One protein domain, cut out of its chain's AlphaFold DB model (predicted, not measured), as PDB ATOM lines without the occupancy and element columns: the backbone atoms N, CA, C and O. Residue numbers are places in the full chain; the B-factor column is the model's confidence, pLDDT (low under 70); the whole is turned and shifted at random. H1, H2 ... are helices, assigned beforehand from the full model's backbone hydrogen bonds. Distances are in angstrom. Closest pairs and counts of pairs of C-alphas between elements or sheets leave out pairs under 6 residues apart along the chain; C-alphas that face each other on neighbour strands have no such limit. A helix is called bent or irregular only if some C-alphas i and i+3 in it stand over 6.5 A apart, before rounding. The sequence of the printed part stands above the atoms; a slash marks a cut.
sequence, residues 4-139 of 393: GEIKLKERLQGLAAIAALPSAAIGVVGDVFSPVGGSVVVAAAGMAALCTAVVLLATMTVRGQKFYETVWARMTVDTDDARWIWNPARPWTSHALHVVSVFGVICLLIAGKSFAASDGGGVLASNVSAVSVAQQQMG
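This is residues 4 to 139 of the 393 residues of an uncharacterized protein of Massilia sp. RP-1-19 (UniProt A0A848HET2). Three long helices make an elongated, loosely formed up-and-down bundle, each running against the one before it in the chain: H2 and H4 lie side by side, while H1 crosses H4 and meets H2 only with its residues 26 to 32. The short helices H5 and H6 form a small head at one end of the bundle, and the short H3 with its loops is at the other end. The printed part has 136 residues, with six named helices in the order H1 to H6 and no named strand, and its class is all helix. It is loose, with a radius of gyration of the C-alphas of 18.9 A, and spans 58 by 34 by 20 A.

H1, residues 4 to 32, is the longest helix by residues and measures 41.4 A, beginning at C-alpha 4 (132.947, 88.446, 165.319). It has a kink of 34 degrees near residue 21, yet it is neither bent nor irregular, but only just: C-alphas 19 and 22 are 6.1 A apart. H2, residues 38 to 62, measures 36.9 A. H3 is residues 71 to 76, 9.0 A. H4, residues 91 to 116, measures 37.7 A and begins at C-alpha 91 (121.624, 104.558, 163.432). H5, residues 122 to 127, is 8.9 A, and H6, residues 129 to 137, is 12.4 A, ending at C-alpha 137 (140.557, 116.308, 121.442).

In the bundle, H1 and H2 form a helical hairpin and touch at a steep tilt of 40 degrees, opposite ways, the closest C-alphas being those of Gly 30 and Gly 38, 4.2 A apart. H2 and H4 touch at a shallow tilt of 26 degrees, opposite ways, closest at the C-alphas of Gly 46 and Gly 104, 3.9 A. H1 and H4 touch at a steep tilt of 45 degrees, the same way, closest at the C-alphas of Ala 19 and Phe 103, 5.1 A. The helix packing is mostly crossed. With residues 28 to 32 alone, H1 touches H5, about perpendicular at 80 degrees, closest at the C-alphas of Asp 31 and Gly 122, 5.2 A. H4 and H5 touch only at the corner, as do H5 and H6. H3 and H4 are close but not clearly touching, with the C-alphas of Ala 73 and Pro 91 6.4 A apart. H2 and H3 are apart. Every O i to N i+4 pair is within hydrogen-bond range in H2, H3, H4, H5 and H6; in H1, 24 of 25 are.

The two C-alphas farthest apart, those of Lys 66 and Gln 137, are 59.0 A apart. The printed part has no cut. The link from H3 to H4, 14 residues, is long. Mean pLDDT of the printed part is 74.7, and 41 residues are under 70, among them 63 to 91.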
ATOM      1  N   GLY A   4     133.025  86.982 165.186       58.12
ATOM      2  CA  GLY A   4     132.947  88.446 165.319       58.12
ATOM      3  C   GLY A   4     133.706  89.201 164.223       58.12
ATOM      4  O   GLY A   4     133.196  90.178 163.678       58.12
ATOM      5  N   GLU A   5     134.887  88.708 163.839       59.06
ATOM      6  CA  GLU A   5     135.730  89.351 162.821       59.06
ATOM      7  C   GLU A   5     135.093  89.333 161.424       59.06
ATOM      8  O   GLU A   5     135.193  90.314 160.684       59.06
ATOM      9  N   ILE A   6     134.373  88.258 161.079       62.56
ATOM     10  CA  ILE A   6     133.706  88.116 159.774       62.56
ATOM     11  C   ILE A   6     132.620  89.193 159.607       62.56
ATOM     12  O   ILE A   6     132.597  89.896 158.598       62.56
ATOM     13  N   LYS A   7     131.793  89.418 160.640       68.81
ATOM     14  CA  LYS A   7     130.713  90.421 160.607       68.81
ATOM     15  C   LYS A   7     131.233  91.862 160.538       68.81
ATOM     16  O   LYS A   7     130.590  92.711 159.921       68.81
ATOM     17  N   LEU A   8     132.376  92.170 161.161       67.50
ATOM     18  CA  LEU A   8     132.980  93.507 161.084       67.50
ATOM     19  C   LEU A   8     133.525  93.793 159.678       67.50
ATOM     20  O   LEU A   8     133.296  94.875 159.135       67.50
ATOM     21  N   LYS A   9     134.194  92.805 159.069       69.50
ATOM     22  CA  LYS A   9     134.744  92.908 157.715       69.50
ATOM     23  C   LYS A   9     133.653  93.161 156.672       69.50
ATOM     24  O   LYS A   9     133.796  94.082 155.874       69.50
ATOM     25  N   GLU A  10     132.548  92.418 156.720       70.62
ATOM     26  CA  GLU A  10     131.411  92.589 155.799       70.62
ATOM     27  C   GLU A  10     130.771  93.985 155.903       70.62
ATOM     28  O   GLU A  10     130.396  94.594 154.901       70.62
ATOM     29  N   ARG A  11     130.699  94.551 157.113       67.00
ATOM     30  CA  ARG A  11     130.130  95.891 157.343       67.00
ATOM     31  C   ARG A  11     131.037  97.010 156.856       67.00
ATOM     32  O   ARG A  11     130.554  97.969 156.255       67.00
ATOM     33  N   LEU A  12     132.341  96.884 157.098       68.75
ATOM     34  CA  LEU A  12     133.334  97.806 156.551       68.75
ATOM     35  C   LEU A  12     133.347  97.744 155.021       68.75
ATOM     36  O   LEU A  12     133.434  98.786 154.381       68.75
ATOM     37  N   GLN A  13     133.174  96.555 154.437       71.62
ATOM     38  CA  GLN A  13     133.019  96.388 152.992       71.62
ATOM     39  C   GLN A  13     131.752  97.070 152.460       71.62
ATOM     40  O   GLN A  13     131.828  97.749 151.442       71.62
ATOM     41  N   GLY A  14     130.612  96.957 153.151       72.50
ATOM     42  CA  GLY A  14     129.372  97.641 152.761       72.50
ATOM     43  C   GLY A  14     129.487  99.170 152.802       72.50
ATOM     44  O   GLY A  14     129.114  99.845 151.844       72.50
ATOM     45  N   LEU A  15     130.065  99.723 153.873       68.00
ATOM     46  CA  LEU A  15     130.349 101.161 153.983       68.00
ATOM     47  C   LEU A  15     131.327 101.637 152.906       68.00
ATOM     48  O   LEU A  15     131.092 102.663 152.265       68.00
ATOM     49  N   ALA A  16     132.401 100.875 152.688       68.25
ATOM     50  CA  ALA A  16     133.378 101.169 151.654       68.25
ATOM     51  C   ALA A  16     132.734 101.134 150.265       68.25
ATOM     52  O   ALA A  16     132.978 102.040 149.488       68.25
ATOM     53  N   ALA A  17     131.868 100.165 149.956       70.38
ATOM     54  CA  ALA A  17     131.199 100.084 148.658       70.38
ATOM     55  C   ALA A  17     130.280 101.291 148.395       70.38
ATOM     56  O   ALA A  17     130.316 101.866 147.306       70.38
ATOM     57  N   ILE A  18     129.500 101.708 149.400       74.06
ATOM     58  CA  ILE A  18     128.557 102.830 149.280       74.06
ATOM     59  C   ILE A  18     129.290 104.168 149.127       74.06
ATOM     60  O   ILE A  18     128.851 105.010 148.350       74.06
ATOM     61  N   ALA A  19     130.404 104.371 149.835       72.94
ATOM     62  CA  ALA A  19     131.182 105.605 149.730       72.94
ATOM     63  C   ALA A  19     132.128 105.610 148.515       72.94
ATOM     64  O   ALA A  19     132.281 106.635 147.854       72.94
ATOM     65  N   ALA A  20     132.743 104.470 148.187       71.50
ATOM     66  CA  ALA A  20     133.760 104.387 147.144       71.50
ATOM     67  C   ALA A  20     133.182 104.545 145.738       71.50
ATOM     68  O   ALA A  20     133.844 105.156 144.907       71.50
ATOM     69  N   LEU A  21     131.974 104.041 145.454       74.19
ATOM     70  CA  LEU A  21     131.392 104.147 144.110       74.19
ATOM     71  C   LEU A  21     131.132 105.613 143.693       74.19
ATOM     72  O   LEU A  21     131.639 106.019 142.645       74.19
ATOM     73  N   PRO A  22     130.438 106.451 144.494       77.06
ATOM     74  CA  PRO A  22     130.271 107.869 144.180       77.06
ATOM     75  C   PRO A  22     131.595 108.637 144.162       77.06
ATOM     76  O   PRO A  22     131.813 109.452 143.266       77.06
ATOM     77  N   SER A  23     132.498 108.370 145.115       76.00
ATOM     78  CA  SER A  23     133.811 109.026 145.143       76.00
ATOM     79  C   SER A  23     134.666 108.664 143.931       76.00
ATOM     80  O   SER A  23     135.357 109.530 143.405       76.00
ATOM     81  N   ALA A  24     134.613 107.417 143.455       79.50
ATOM     82  CA  ALA A  24     135.318 106.990 142.254       79.50
ATOM     83  C   ALA A  24     134.748 107.670 141.006       79.50
ATOM     84  O   ALA A  24     135.519 108.159 140.190       79.50
ATOM     85  N   ALA A  25     133.421 107.774 140.878       81.25
ATOM     86  CA  ALA A  25     132.794 108.469 139.754       81.25
ATOM     87  C   ALA A  25     133.184 109.957 139.709       81.25
ATOM     88  O   ALA A  25     133.621 110.455 138.673       81.25
ATOM     89  N   ILE A  26     133.095 110.652 140.846       82.38
ATOM     90  CA  ILE A  26     133.498 112.062 140.962       82.38
ATOM     91  C   ILE A  26     135.006 112.215 140.742       82.38
ATOM     92  O   ILE A  26     135.438 113.154 140.080       82.38
ATOM     93  N   GLY A  27     135.795 111.271 141.246       80.19
ATOM     94  CA  GLY A  27     137.233 111.210 141.039       80.19
ATOM     95  C   GLY A  27     137.621 111.073 139.570       80.19
ATOM     96  O   GLY A  27     138.481 111.810 139.108       80.19
ATOM     97  N   VAL A  28     136.952 110.189 138.824       84.69
ATOM     98  CA  VAL A  28     137.164 110.014 137.380       84.69
ATOM     99  C   VAL A  28     136.835 111.297 136.630       84.69
ATOM    100  O   VAL A  28     137.633 111.738 135.811       84.69
ATOM    101  N   VAL A  29     135.695 111.925 136.930       83.12
ATOM    102  CA  VAL A  29     135.311 113.194 136.295       83.12
ATOM    103  C   VAL A  29     136.342 114.276 136.606       83.12
ATOM    104  O   VAL A  29     136.874 114.898 135.691       83.12
ATOM    105  N   GLY A  30     136.678 114.476 137.879       82.25
ATOM    106  CA  GLY A  30     137.657 115.484 138.275       82.25
ATOM    107  C   GLY A  30     139.030 115.270 137.658       82.25
ATOM    108  O   GLY A  30     139.680 116.242 137.285       82.25
ATOM    109  N   ASP A  31     139.446 114.015 137.508       83.00
ATOM    110  CA  ASP A  31     140.738 113.672 136.931       83.00
ATOM    111  C   ASP A  31     140.774 113.857 135.408       83.00
ATOM    112  O   ASP A  31     141.715 114.454 134.889       83.00
ATOM    113  N   VAL A  32     139.700 113.493 134.695       84.06
ATOM    114  CA  VAL A  32     139.530 113.805 133.263       84.06
ATOM    115  C   VAL A  32     139.598 115.314 133.005       84.06
ATOM    116  O   VAL A  32     140.119 115.739 131.975       84.06
ATOM    117  N   PHE A  33     139.130 116.135 133.943       80.81
ATOM    118  CA  PHE A  33     139.191 117.593 133.849       80.81
ATOM    119  C   PHE A  33     140.364 118.214 134.622       80.81
ATOM    120  O   PHE A  33     140.405 119.435 134.766       80.81
ATOM    121  N   SER A  34     141.331 117.423 135.108       82.44
ATOM    122  CA  SER A  34     142.446 117.931 135.924       82.44
ATOM    123  C   SER A  34     143.195 119.115 135.282       82.44
ATOM    124  O   SER A  34     143.397 120.110 135.980       82.44
ATOM    125  N   PRO A  35     143.485 119.119 133.960       75.31
ATOM    126  CA  PRO A  35     144.172 120.243 133.306       75.31
ATOM    127  C   PRO A  35     143.434 121.587 133.340       75.31
ATOM    128  O   PRO A  35     144.057 122.631 133.193       75.31
ATOM    129  N   VAL A  36     142.111 121.579 133.525       79.06
ATOM    130  CA  VAL A  36     141.280 122.795 133.633       79.06
ATOM    131  C   VAL A  36     140.779 123.016 135.064       79.06
ATOM    132  O   VAL A  36     139.796 123.718 135.289       79.06
ATOM    133  N   GLY A  37     141.442 122.408 136.052       80.62
ATOM    134  CA  GLY A  37     141.114 122.575 137.467       80.62
ATOM    135  C   GLY A  37     140.026 121.634 137.991       80.62
ATOM    136  O   GLY A  37     139.465 121.885 139.056       80.62
ATOM    137  N   GLY A  38     139.727 120.526 137.304       82.00
ATOM    138  CA  GLY A  38     138.749 119.523 137.754       82.00
ATOM    139  C   GLY A  38     139.049 118.936 139.141       82.00
ATOM    140  O   GLY A  38     138.129 118.646 139.909       82.00
ATOM    141  N   SER A  39     140.327 118.861 139.522       83.81
ATOM    142  CA  SER A  39     140.769 118.457 140.864       83.81
ATOM    143  C   SER A  39     140.277 119.406 141.969       83.81
ATOM    144  O   SER A  39     139.971 118.951 143.073       83.81
ATOM    145  N   VAL A  40     140.096 120.699 141.672       83.88
ATOM    146  CA  VAL A  40     139.561 121.700 142.614       83.88
ATOM    147  C   VAL A  40     138.098 121.412 142.945       83.88
ATOM    148  O   VAL A  40     137.696 121.516 144.104       83.88
ATOM    149  N   VAL A  41     137.305 120.985 141.958       84.06
ATOM    150  CA  VAL A  41     135.888 120.634 142.157       84.06
ATOM    151  C   VAL A  41     135.758 119.417 143.075       84.06
ATOM    152  O   VAL A  41     134.948 119.420 144.003       84.06
ATOM    153  N   VAL A  42     136.600 118.398 142.873       86.25
ATOM    154  CA  VAL A  42     136.627 117.204 143.733       86.25
ATOM    155  C   VAL A  42     137.089 117.551 145.150       86.25
ATOM    156  O   VAL A  42     136.491 117.081 146.119       86.25
ATOM    157  N   ALA A  43     138.096 118.418 145.290       85.38
ATOM    158  CA  ALA A  43     138.548 118.895 146.595       85.38
ATOM    159  C   ALA A  43     137.446 119.673 147.334       85.38
ATOM    160  O   ALA A  43     137.212 119.433 148.519       85.38
ATOM    161  N   ALA A  44     136.725 120.556 146.635       85.00
ATOM    162  CA  ALA A  44     135.615 121.324 147.195       85.00
ATOM    163  C   ALA A  44     134.469 120.416 147.668       85.00
ATOM    164  O   ALA A  44     133.957 120.597 148.774       85.00
ATOM    165  N   ALA A  45     134.113 119.395 146.880       86.19
ATOM    166  CA  ALA A  45     133.133 118.386 147.280       86.19
ATOM    167  C   ALA A  45     133.592 117.606 148.527       86.19
ATOM    168  O   ALA A  45     132.799 117.378 149.443       86.19
ATOM    169  N   GLY A  46     134.880 117.250 148.595       87.75
ATOM    170  CA  GLY A  46     135.480 116.604 149.762       87.75
ATOM    171  C   GLY A  46     135.411 117.468 151.025       87.75
ATOM    172  O   GLY A  46     134.975 116.998 152.077       87.75
ATOM    173  N   MET A  47     135.757 118.753 150.913       89.38
ATOM    174  CA  MET A  47     135.664 119.721 152.014       89.38
ATOM    175  C   MET A  47     134.221 119.920 152.489       89.38
ATOM    176  O   MET A  47     133.959 119.866 153.690       89.38
ATOM    177  N   ALA A  48     133.269 120.090 151.567       89.25
ATOM    178  CA  ALA A  48     131.854 120.251 151.900       89.25
ATOM    179  C   ALA A  48     131.286 119.021 152.633       89.25
ATOM    180  O   ALA A  48     130.526 119.156 153.600       89.25
ATOM    181  N   ALA A  49     131.694 117.817 152.219       89.62
ATOM    182  CA  ALA A  49     131.347 116.580 152.907       89.62
ATOM    183  C   ALA A  49     131.902 116.559 154.342       89.62
ATOM    184  O   ALA A  49     131.151 116.309 155.284       89.62
ATOM    185  N   LEU A  50     133.173 116.916 154.549       90.25
ATOM    186  CA  LEU A  50     133.748 116.984 155.896       90.25
ATOM    187  C   LEU A  50     133.063 118.035 156.780       90.25
ATOM    188  O   LEU A  50     132.773 117.752 157.942       90.25
ATOM    189  N   CYS A  51     132.718 119.207 156.241       90.00
ATOM    190  CA  CYS A  51     131.915 120.194 156.970       90.00
ATOM    191  C   CYS A  51     130.556 119.615 157.391       90.00
ATOM    192  O   CYS A  51     130.128 119.791 158.532       90.00
ATOM    193  N   THR A  52     129.901 118.866 156.501       86.81
ATOM    194  CA  THR A  52     128.628 118.192 156.794       86.81
ATOM    195  C   THR A  52     128.792 117.137 157.890       86.81
ATOM    196  O   THR A  52     127.969 117.067 158.803       86.81
ATOM    197  N   ALA A  53     129.875 116.358 157.862       86.75
ATOM    198  CA  ALA A  53     130.206 115.408 158.919       86.75
ATOM    199  C   ALA A  53     130.412 116.098 160.280       86.75
ATOM    200  O   ALA A  53     129.880 115.632 161.287       86.75
ATOM    201  N   VAL A  54     131.092 117.249 160.327       87.12
ATOM    202  CA  VAL A  54     131.244 118.035 161.568       87.12
ATOM    203  C   VAL A  54     129.887 118.500 162.104       87.12
ATOM    204  O   VAL A  54     129.624 118.371 163.301       87.12
ATOM    205  N   VAL A  55     128.990 118.980 161.234       83.50
ATOM    206  CA  VAL A  55     127.625 119.371 161.629       83.50
ATOM    207  C   VAL A  55     126.847 118.169 162.169       83.50
ATOM    208  O   VAL A  55     126.240 118.264 163.236       83.50
ATOM    209  N   LEU A  56     126.893 117.022 161.488       79.94
ATOM    210  CA  LEU A  56     126.243 115.793 161.954       79.94
ATOM    211  C   LEU A  56     126.772 115.375 163.331       79.94
ATOM    212  O   LEU A  56     125.972 115.120 164.233       79.94
ATOM    213  N   LEU A  57     128.090 115.403 163.532       80.44
ATOM    214  CA  LEU A  57     128.712 115.108 164.820       80.44
ATOM    215  C   LEU A  57     128.233 116.074 165.919       80.44
ATOM    216  O   LEU A  57     127.831 115.626 166.991       80.44
ATOM    217  N   ALA A  58     128.172 117.379 165.642       78.81
ATOM    218  CA  ALA A  58     127.660 118.376 166.586       78.81
ATOM    219  C   ALA A  58     126.168 118.168 166.921       78.81
ATOM    220  O   ALA A  58     125.748 118.288 168.071       78.81
ATOM    221  N   THR A  59     125.334 117.785 165.949       75.25
ATOM    222  CA  THR A  59     123.916 117.470 166.227       75.25
ATOM    223  C   THR A  59     123.738 116.209 167.077       75.25
ATOM    224  O   THR A  59     122.735 116.073 167.794       75.25
ATOM    225  N   MET A  60     124.703 115.285 167.023       73.62
ATOM    226  CA  MET A  60     124.731 114.100 167.879       73.62
ATOM    227  C   MET A  60     125.113 114.443 169.322       73.62
ATOM    228  O   MET A  60     124.586 113.801 170.228       73.62
ATOM    229  N   THR A  61     125.948 115.460 169.555       74.00
ATOM    230  CA  THR A  61     126.365 115.872 170.906       74.00
ATOM    231  C   THR A  61     125.363 116.802 171.601       74.00
ATOM    232  O   THR A  61     125.218 116.727 172.817       74.00
ATOM    233  N   VAL A  62     124.629 117.642 170.858       73.12
ATOM    234  CA  VAL A  62     123.775 118.704 171.441       73.12
ATOM    235  C   VAL A  62     122.348 118.250 171.801       73.12
ATOM    236  O   VAL A  62     121.726 118.819 172.697       73.12
ATOM    237  N   ARG A  63     121.785 117.223 171.149       59.75
ATOM    238  CA  ARG A  63     120.401 116.766 171.417       59.75
ATOM    239  C   ARG A  63     120.377 115.510 172.287       59.75
ATOM    240  O   ARG A  63     120.648 114.425 171.774       59.75
ATOM    241  N   GLY A  64     119.977 115.671 173.551       56.88
ATOM    242  CA  GLY A  64     119.875 114.618 174.568       56.88
ATOM    243  C   GLY A  64     119.182 113.324 174.116       56.88
ATOM    244  O   GLY A  64     118.226 113.330 173.339       56.88
ATOM    245  N   GLN A  65     119.706 112.201 174.613       55.56
ATOM    246  CA  GLN A  65     119.290 110.829 174.318       55.56
ATOM    247  C   GLN A  65     117.950 110.480 174.978       55.56
ATOM    248  O   GLN A  65     117.924 110.148 176.160       55.56
ATOM    249  N   LYS A  66     116.854 110.437 174.215       50.06
ATOM    250  CA  LYS A  66     115.726 109.546 174.531       50.06
ATOM    251  C   LYS A  66     115.128 108.958 173.247       50.06
ATOM    252  O   LYS A  66     114.655 109.704 172.402       50.06
ATOM    253  N   PHE A  67     115.145 107.622 173.192       50.00
ATOM    254  CA  PHE A  67     114.320 106.709 172.385       50.00
ATOM    255  C   PHE A  67     114.432 106.725 170.845       50.00
ATOM    256  O   PHE A  67     114.080 107.704 170.207       50.00
ATOM    257  N   TYR A  68     114.878 105.596 170.272       47.38
ATOM    258  CA  TYR A  68     114.163 104.725 169.312       47.38
ATOM    259  C   TYR A  68     115.117 103.582 168.910       47.38
ATOM    260  O   TYR A  68     115.981 103.757 168.051       47.38
ATOM    261  N   GLU A  69     114.977 102.401 169.521       52.72
ATOM    262  CA  GLU A  69     115.599 101.182 168.983       52.72
ATOM    263  C   GLU A  69     114.883 100.816 167.680       52.72
ATOM    264  O   GLU A  69     113.795 100.242 167.682       52.72
ATOM    265  N   THR A  70     115.464 101.186 166.544       57.62
ATOM    266  CA  THR A  70     114.954 100.737 165.244       57.62
ATOM    267  C   THR A  70     115.348  99.278 165.002       57.62
ATOM    268  O   THR A  70     116.409  98.827 165.431       57.62
ATOM    269  N   VAL A  71     114.512  98.536 164.271       54.12
ATOM    270  CA  VAL A  71     114.765  97.141 163.846       54.12
ATOM    271  C   VAL A  71     116.147  96.978 163.188       54.12
ATOM    272  O   VAL A  71     116.815  95.967 163.389       54.12
ATOM    273  N   TRP A  72     116.620  98.014 162.490       51.06
ATOM    274  CA  TRP A  72     117.966  98.091 161.919       51.06
ATOM    275  C   TRP A  72     119.088  97.986 162.962       51.06
ATOM    276  O   TRP A  72     120.033  97.234 162.747       51.06
ATOM    277  N   ALA A  73     118.971  98.662 164.111       54.56
ATOM    278  CA  ALA A  73     119.972  98.593 165.179       54.56
ATOM    279  C   ALA A  73     120.105  97.170 165.756       54.56
ATOM    280  O   ALA A  73     121.209  96.748 166.097       54.56
ATOM    281  N   ARG A  74     119.004  96.404 165.788       55.97
ATOM    282  CA  ARG A  74     119.014  94.985 166.188       55.97
ATOM    283  C   ARG A  74     119.652  94.077 165.140       55.97
ATOM    284  O   ARG A  74     120.287  93.095 165.499       55.97
ATOM    285  N   MET A  75     119.528  94.406 163.855       52.59
ATOM    286  CA  MET A  75     120.174  93.646 162.776       52.59
ATOM    287  C   MET A  75     121.685  93.913 162.691       52.59
ATOM    288  O   MET A  75     122.446  93.050 162.249       52.59
ATOM    289  N   THR A  76     122.150  95.091 163.125       54.53
ATOM    290  CA  THR A  76     123.543  95.521 162.935       54.53
ATOM    291  C   THR A  76     124.396  95.550 164.200       54.53
ATOM    292  O   THR A  76     125.569  95.886 164.093       54.53
ATOM    293  N   VAL A  77     123.916  95.208 165.397       55.22
ATOM    294  CA  VAL A  77     124.738  95.334 166.620       55.22
ATOM    295  C   VAL A  77     124.491  94.169 167.578       55.22
ATOM    296  O   VAL A  77     123.663  94.258 168.471       55.22
ATOM    297  N   ASP A  78     125.233  93.076 167.390       54.72
ATOM    298  CA  ASP A  78     125.223  91.906 168.292       54.72
ATOM    299  C   ASP A  78     126.583  91.726 169.003       54.72
ATOM    300  O   ASP A  78     126.873  90.708 169.616       54.72
ATOM    301  N   THR A  79     127.468  92.720 168.884       58.78
ATOM    302  CA  THR A  79     128.799  92.738 169.505       58.78
ATOM    303  C   THR A  79     128.968  94.060 170.242       58.78
ATOM    304  O   THR A  79     128.916  95.123 169.612       58.78
ATOM    305  N   ASP A  80     129.161  94.000 171.560       59.06
ATOM    306  CA  ASP A  80     129.276  95.174 172.439       59.06
ATOM    307  C   ASP A  80     130.392  96.140 172.011       59.06
ATOM    308  O   ASP A  80     130.240  97.357 172.131       59.06
ATOM    309  N   ASP A  81     131.434  95.617 171.367       54.47
ATOM    310  CA  ASP A  81     132.634  96.361 170.974       54.47
ATOM    311  C   ASP A  81     132.396  97.417 169.873       54.47
ATOM    312  O   ASP A  81     133.199  98.333 169.701       54.47
ATOM    313  N   ALA A  82     131.275  97.342 169.142       55.78
ATOM    314  CA  ALA A  82     130.952  98.259 168.039       55.78
ATOM    315  C   ALA A  82     129.759  99.197 168.318       55.78
ATOM    316  O   ALA A  82     129.370  99.970 167.435       55.78
ATOM    317  N   ARG A  83     129.180  99.174 169.532       58.31
ATOM    318  CA  ARG A  83     128.026 100.028 169.903       58.31
ATOM    319  C   ARG A  83     128.323 101.527 169.805       58.31
ATOM    320  O   ARG A  83     127.412 102.315 169.575       58.31
ATOM    321  N   TRP A  84     129.584 101.931 169.966       57.16
ATOM    322  CA  TRP A  84     129.981 103.338 169.867       57.16
ATOM    323  C   TRP A  84     129.962 103.854 168.419       57.16
ATOM    324  O   TRP A  84     129.588 105.001 168.185       57.16
ATOM    325  N   ILE A  85     130.305 102.997 167.445       59.56
ATOM    326  CA  ILE A  85     130.284 103.328 166.010       59.56
ATOM    327  C   ILE A  85     128.842 103.541 165.566       59.56
ATOM    328  O   ILE A  85     128.540 104.502 164.858       59.56
ATOM    329  N   TRP A  86     127.956 102.664 166.030       60.38
ATOM    330  CA  TRP A  86     126.541 102.625 165.695       60.38
ATOM    331  C   TRP A  86     125.724 103.017 166.913       60.38
ATOM    332  O   TRP A  86     125.112 102.155 167.537       60.38
ATOM    333  N   ASN A  87     125.729 104.308 167.270       59.72
ATOM    334  CA  ASN A  87     124.917 104.786 168.386       59.72
ATOM    335  C   ASN A  87     123.463 104.307 168.183       59.72
ATOM    336  O   ASN A  87     122.800 104.780 167.249       59.72
ATOM    337  N   PRO A  88     122.956 103.392 169.030       54.28
ATOM    338  CA  PRO A  88     121.672 102.736 168.801       54.28
ATOM    339  C   PRO A  88     120.505 103.727 168.846       54.28
ATOM    340  O   PRO A  88     119.440 103.442 168.307       54.28
ATOM    341  N   ALA A  89     120.715 104.916 169.422       59.72
ATOM    342  CA  ALA A  89     119.717 105.974 169.461       59.72
ATOM    343  C   ALA A  89     119.475 106.645 168.096       59.72
ATOM    344  O   ALA A  89     118.404 107.213 167.897       59.72
ATOM    345  N   ARG A  90     120.452 106.639 167.170       64.25
ATOM    346  CA  ARG A  90     120.336 107.285 165.843       64.25
ATOM    347  C   ARG A  90     121.190 106.573 164.775       64.25
ATOM    348  O   ARG A  90     122.172 107.142 164.287       64.25
ATOM    349  N   PRO A  91     120.823 105.347 164.370       67.31
ATOM    350  CA  PRO A  91     121.624 104.558 163.432       67.31
ATOM    351  C   PRO A  91     121.776 105.243 162.071       67.31
ATOM    352  O   PRO A  91     122.854 105.209 161.490       67.31
ATOM    353  N   TRP A  92     120.748 105.957 161.603       70.69
ATOM    354  CA  TRP A  92     120.802 106.697 160.340       70.69
ATOM    355  C   TRP A  92     121.779 107.875 160.363       70.69
ATOM    356  O   TRP A  92     122.496 108.075 159.390       70.69
ATOM    357  N   THR A  93     121.854 108.639 161.459       72.69
ATOM    358  CA  THR A  93     122.779 109.786 161.526       72.69
ATOM    359  C   THR A  93     124.220 109.332 161.701       72.69
ATOM    360  O   THR A  93     125.114 109.944 161.131       72.69
ATOM    361  N   SER A  94     124.448 108.247 162.450       73.50
ATOM    362  CA  SER A  94     125.767 107.615 162.554       73.50
ATOM    363  C   SER A  94     126.205 107.040 161.198       73.50
ATOM    364  O   SER A  94     127.310 107.326 160.746       73.50
ATOM    365  N   HIS A  95     125.321 106.326 160.493       76.31
ATOM    366  CA  HIS A  95     125.612 105.826 159.148       76.31
ATOM    367  C   HIS A  95     125.931 106.967 158.175       76.31
ATOM    368  O   HIS A  95     126.944 106.918 157.482       76.31
ATOM    369  N   ALA A  96     125.107 108.019 158.170       78.25
ATOM    370  CA  ALA A  96     125.327 109.203 157.346       78.25
ATOM    371  C   ALA A  96     126.668 109.878 157.668       78.25
ATOM    372  O   ALA A  96     127.404 110.223 156.749       78.25
ATOM    373  N   LEU A  97     127.019 110.013 158.951       82.88
ATOM    374  CA  LEU A  97     128.305 110.561 159.378       82.88
ATOM    375  C   LEU A  97     129.477 109.751 158.808       82.88
ATOM    376  O   LEU A  97     130.390 110.337 158.228       82.88
ATOM    377  N   HIS A  98     129.440 108.422 158.932       81.19
ATOM    378  CA  HIS A  98     130.504 107.543 158.431       81.19
ATOM    379  C   HIS A  98     130.625 107.599 156.910       81.19
ATOM    380  O   HIS A  98     131.724 107.796 156.396       81.19
ATOM    381  N   VAL A  99     129.507 107.490 156.186       83.62
ATOM    382  CA  VAL A  99     129.495 107.533 154.715       83.62
ATOM    383  C   VAL A  99     130.032 108.870 154.204       83.62
ATOM    384  O   VAL A  99     130.921 108.887 153.357       83.62
ATOM    385  N   VAL A 100     129.550 109.987 154.754       85.38
ATOM    386  CA  VAL A 100     129.968 111.335 154.342       85.38
ATOM    387  C   VAL A 100     131.437 111.597 154.688       85.38
ATOM    388  O   VAL A 100     132.153 112.198 153.887       85.38
ATOM    389  N   SER A 101     131.921 111.110 155.834       85.88
ATOM    390  CA  SER A 101     133.331 111.264 156.229       85.88
ATOM    391  C   SER A 101     134.264 110.478 155.312       85.88
ATOM    392  O   SER A 101     135.242 111.029 154.807       85.88
ATOM    393  N   VAL A 102     133.945 109.205 155.054       86.50
ATOM    394  CA  VAL A 102     134.727 108.347 154.151       86.50
ATOM    395  C   VAL A 102     134.725 108.930 152.739       86.50
ATOM    396  O   VAL A 102     135.786 109.057 152.134       86.50
ATOM    397  N   PHE A 103     133.562 109.362 152.247       87.31
ATOM    398  CA  PHE A 103     133.440 110.045 150.962       87.31
ATOM    399  C   PHE A 103     134.328 111.298 150.892       87.31
ATOM    400  O   PHE A 103     135.089 111.461 149.938       87.31
ATOM    401  N   GLY A 104     134.279 112.156 151.917       87.50
ATOM    402  CA  GLY A 104     135.065 113.389 151.974       87.50
ATOM    403  C   GLY A 104     136.572 113.138 151.918       87.50
ATOM    404  O   GLY A 104     137.276 113.761 151.122       87.50
ATOM    405  N   VAL A 105     137.059 112.172 152.704       89.38
ATOM    406  CA  VAL A 105     138.478 111.780 152.719       89.38
ATOM    407  C   VAL A 105     138.912 111.202 151.373       89.38
ATOM    408  O   VAL A 105     139.957 111.595 150.855       89.38
ATOM    409  N   ILE A 106     138.121 110.304 150.775       86.62
ATOM    410  CA  ILE A 106     138.457 109.713 149.473       86.62
ATOM    411  C   ILE A 106     138.523 110.799 148.393       86.62
ATOM    412  O   ILE A 106     139.486 110.828 147.628       86.62
ATOM    413  N   CYS A 107     137.560 111.725 148.355       84.06
ATOM    414  CA  CYS A 107     137.569 112.838 147.405       84.06
ATOM    415  C   CYS A 107     138.831 113.703 147.551       84.06
ATOM    416  O   CYS A 107     139.479 113.996 146.551       84.06
ATOM    417  N   LEU A 108     139.242 114.048 148.776       88.31
ATOM    418  CA  LEU A 108     140.472 114.819 149.000       88.31
ATOM    419  C   LEU A 108     141.736 114.065 148.570       88.31
ATOM    420  O   LEU A 108     142.630 114.662 147.974       88.31
ATOM    421  N   LEU A 109     141.807 112.755 148.824       88.88
ATOM    422  CA  LEU A 109     142.937 111.928 148.390       88.88
ATOM    423  C   LEU A 109     143.022 111.831 146.863       88.88
ATOM    424  O   LEU A 109     144.116 111.938 146.306       88.88
ATOM    425  N   ILE A 110     141.885 111.646 146.184       85.38
ATOM    426  CA  ILE A 110     141.836 111.619 144.718       85.38
ATOM    427  C   ILE A 110     142.212 112.990 144.158       85.38
ATOM    428  O   ILE A 110     143.069 113.062 143.282       85.38
ATOM    429  N   ALA A 111     141.641 114.070 144.694       84.12
ATOM    430  CA  ALA A 111     141.947 115.429 144.266       84.12
ATOM    431  C   ALA A 111     143.436 115.758 144.425       84.12
ATOM    432  O   ALA A 111     144.047 116.264 143.489       84.12
ATOM    433  N   GLY A 112     144.043 115.410 145.565       84.88
ATOM    434  CA  GLY A 112     145.468 115.637 145.808       84.88
ATOM    435  C   GLY A 112     146.365 114.876 144.829       84.88
ATOM    436  O   GLY A 112     147.309 115.450 144.290       84.88
ATOM    437  N   LYS A 113     146.050 113.605 144.541       87.12
ATOM    438  CA  LYS A 113     146.795 112.813 143.546       87.12
ATOM    439  C   LYS A 113     146.595 113.322 142.118       87.12
ATOM    440  O   LYS A 113     147.555 113.377 141.358       87.12
ATOM    441  N   SER A 114     145.368 113.696 141.772       84.06
ATOM    442  CA  SER A 114     145.014 114.242 140.463       84.06
ATOM    443  C   SER A 114     145.694 115.586 140.201       84.06
ATOM    444  O   SER A 114     146.221 115.804 139.113       84.06
ATOM    445  N   PHE A 115     145.746 116.451 141.218       84.12
ATOM    446  CA  PHE A 115     146.446 117.732 141.171       84.12
ATOM    447  C   PHE A 115     147.960 117.551 141.039       84.12
ATOM    448  O   PHE A 115     148.577 118.200 140.211       84.12
ATOM    449  N   ALA A 116     148.568 116.619 141.782       83.94
ATOM    450  CA  ALA A 116     150.000 116.335 141.647       83.94
ATOM    451  C   ALA A 116     150.396 115.809 140.249       83.94
ATOM    452  O   ALA A 116     151.568 115.864 139.886       83.94
ATOM    453  N   ALA A 117     149.434 115.293 139.478       83.25
ATOM    454  CA  ALA A 117     149.617 114.804 138.113       83.25
ATOM    455  C   ALA A 117     149.001 115.733 137.044       83.25
ATOM    456  O   ALA A 117     148.845 115.302 135.898       83.25
ATOM    457  N   SER A 118     148.636 116.977 137.386       79.06
ATOM    458  CA  SER A 118     147.928 117.907 136.488       79.06
ATOM    459  C   SER A 118     148.656 118.133 135.165       79.06
ATOM    460  O   SER A 118     148.034 118.054 134.106       79.06
ATOM    461  N   ASP A 119     149.978 118.300 135.218       76.44
ATOM    462  CA  ASP A 119     150.833 118.592 134.058       76.44
ATOM    463  C   ASP A 119     150.817 117.447 133.023       76.44
ATOM    464  O   ASP A 119     151.104 117.634 131.838       76.44
ATOM    465  N   GLY A 120     150.473 116.237 133.475       77.00
ATOM    466  CA  GLY A 120     150.335 115.029 132.666       77.00
ATOM    467  C   GLY A 120     148.897 114.679 132.276       77.00
ATOM    468  O   GLY A 120     148.686 113.605 131.718       77.00
ATOM    469  N   GLY A 121     147.912 115.537 132.569       78.75
ATOM    470  CA  GLY A 121     146.497 115.236 132.329       78.75
ATOM    471  C   GLY A 121     145.766 114.584 133.508       78.75
ATOM    472  O   GLY A 121     144.635 114.145 133.350       78.75
ATOM    473  N   GLY A 122     146.386 114.487 134.684       85.56
ATOM    474  CA  GLY A 122     145.861 113.722 135.818       85.56
ATOM    475  C   GLY A 122     146.345 112.265 135.856       85.56
ATOM    476  O   GLY A 122     147.150 111.795 135.043       85.56
ATOM    477  N   VAL A 123     145.873 111.523 136.855       86.62
ATOM    478  CA  VAL A 123     146.292 110.140 137.129       86.62
ATOM    479  C   VAL A 123     145.785 109.172 136.054       86.62
ATOM    480  O   VAL A 123     146.478 108.227 135.689       86.62
ATOM    481  N   LEU A 124     144.596 109.385 135.503       84.56
ATOM    482  CA  LEU A 124     144.021 108.540 134.462       84.56
ATOM    483  C   LEU A 124     144.696 108.787 133.122       84.56
ATOM    484  O   LEU A 124     145.022 107.823 132.443       84.56
ATOM    485  N   ALA A 125     144.969 110.038 132.754       82.56
ATOM    486  CA  ALA A 125     145.653 110.336 131.498       82.56
ATOM    487  C   ALA A 125     147.085 109.783 131.465       82.56
ATOM    488  O   ALA A 125     147.541 109.315 130.422       82.56
ATOM    489  N   SER A 126     147.767 109.766 132.614       82.38
ATOM    490  CA  SER A 126     149.110 109.188 132.742       82.38
ATOM    491  C   SER A 126     149.140 107.655 132.684       82.38
ATOM    492  O   SER A 126     150.176 107.087 132.351       82.38
ATOM    493  N   ASN A 127     148.019 106.976 132.960       85.19
ATOM    494  CA  ASN A 127     147.939 105.509 132.976       85.19
ATOM    495  C   ASN A 127     147.087 104.916 131.835       85.19
ATOM    496  O   ASN A 127     147.202 103.729 131.535       85.19
ATOM    497  N   VAL A 128     146.237 105.717 131.189       86.12
ATOM    498  CA  VAL A 128     145.286 105.293 130.156       86.12
ATOM    499  C   VAL A 128     145.357 106.256 128.972       86.12
ATOM    500  O   VAL A 128     144.813 107.360 129.000       86.12
ATOM    501  N   SER A 129     145.980 105.809 127.879       81.00
ATOM    502  CA  SER A 129     146.207 106.622 126.673       81.00
ATOM    503  C   SER A 129     144.921 107.180 126.055       81.00
ATOM    504  O   SER A 129     144.913 108.312 125.580       81.00
ATOM    505  N   ALA A 130     143.813 106.432 126.115       82.44
ATOM    506  CA  ALA A 130     142.514 106.880 125.615       82.44
ATOM    507  C   ALA A 130     142.013 108.158 126.315       82.44
ATOM    508  O   ALA A 130     141.422 109.019 125.669       82.44
ATOM    509  N   VAL A 131     142.291 108.313 127.615       80.31
ATOM    510  CA  VAL A 131     141.912 109.512 128.378       80.31
ATOM    511  C   VAL A 131     142.774 110.702 127.962       80.31
ATOM    512  O   VAL A 131     142.246 111.788 127.745       80.31
ATOM    513  N   SER A 132     144.076 110.486 127.756       78.19
ATOM    514  CA  SER A 132     144.986 111.524 127.256       78.19
ATOM    515  C   SER A 132     144.576 112.032 125.864       78.19
ATOM    516  O   SER A 132     144.512 113.241 125.638       78.19
ATOM    517  N   VAL A 133     144.207 111.127 124.950       79.25
ATOM    518  CA  VAL A 133     143.704 111.489 123.611       79.25
ATOM    519  C   VAL A 133     142.386 112.259 123.702       79.25
ATOM    520  O   VAL A 133     142.226 113.272 123.026       79.25
ATOM    521  N   ALA A 134     141.457 111.834 124.561       79.94
ATOM    522  CA  ALA A 134     140.195 112.545 124.762       79.94
ATOM    523  C   ALA A 134     140.416 113.964 125.317       79.94
ATOM    524  O   ALA A 134     139.802 114.917 124.843       79.94
ATOM    525  N   GLN A 135     141.337 114.140 126.270       75.19
ATOM    526  CA  GLN A 135     141.706 115.461 126.792       75.19
ATOM    527  C   GLN A 135     142.332 116.368 125.723       75.19
ATOM    528  O   GLN A 135     142.050 117.568 125.699       75.19
ATOM    529  N   GLN A 136     143.142 115.809 124.820       74.31
ATOM    530  CA  GLN A 136     143.688 116.547 123.675       74.31
ATOM    531  C   GLN A 136     142.589 116.952 122.686       74.31
ATOM    532  O   GLN A 136     142.538 118.108 122.275       74.31
ATOM    533  N   GLN A 137     141.677 116.035 122.350       75.00
ATOM    534  CA  GLN A 137     140.557 116.308 121.442       75.00
ATOM    535  C   GLN A 137     139.584 117.353 121.997       75.00
ATOM    536  O   GLN A 137     139.034 118.139 121.234       75.00
ATOM    537  N   MET A 138     139.399 117.399 123.318       69.50
ATOM    538  CA  MET A 138     138.573 118.413 123.977       69.50
ATOM    539  C   MET A 138     139.274 119.776 124.123       69.50
ATOM    540  O   MET A 138     138.676 120.710 124.650       69.50
ATOM    541  N   GLY A 139     140.531 119.915 123.684       62.88
ATOM    542  CA  GLY A 139     141.294 121.159 123.823       62.88
ATOM    543  C   GLY A 139     141.688 121.487 125.265       62.88
ATOM    544  O   GLY A 139     141.973 122.636 125.587       62.88
TER     545      GLY A 139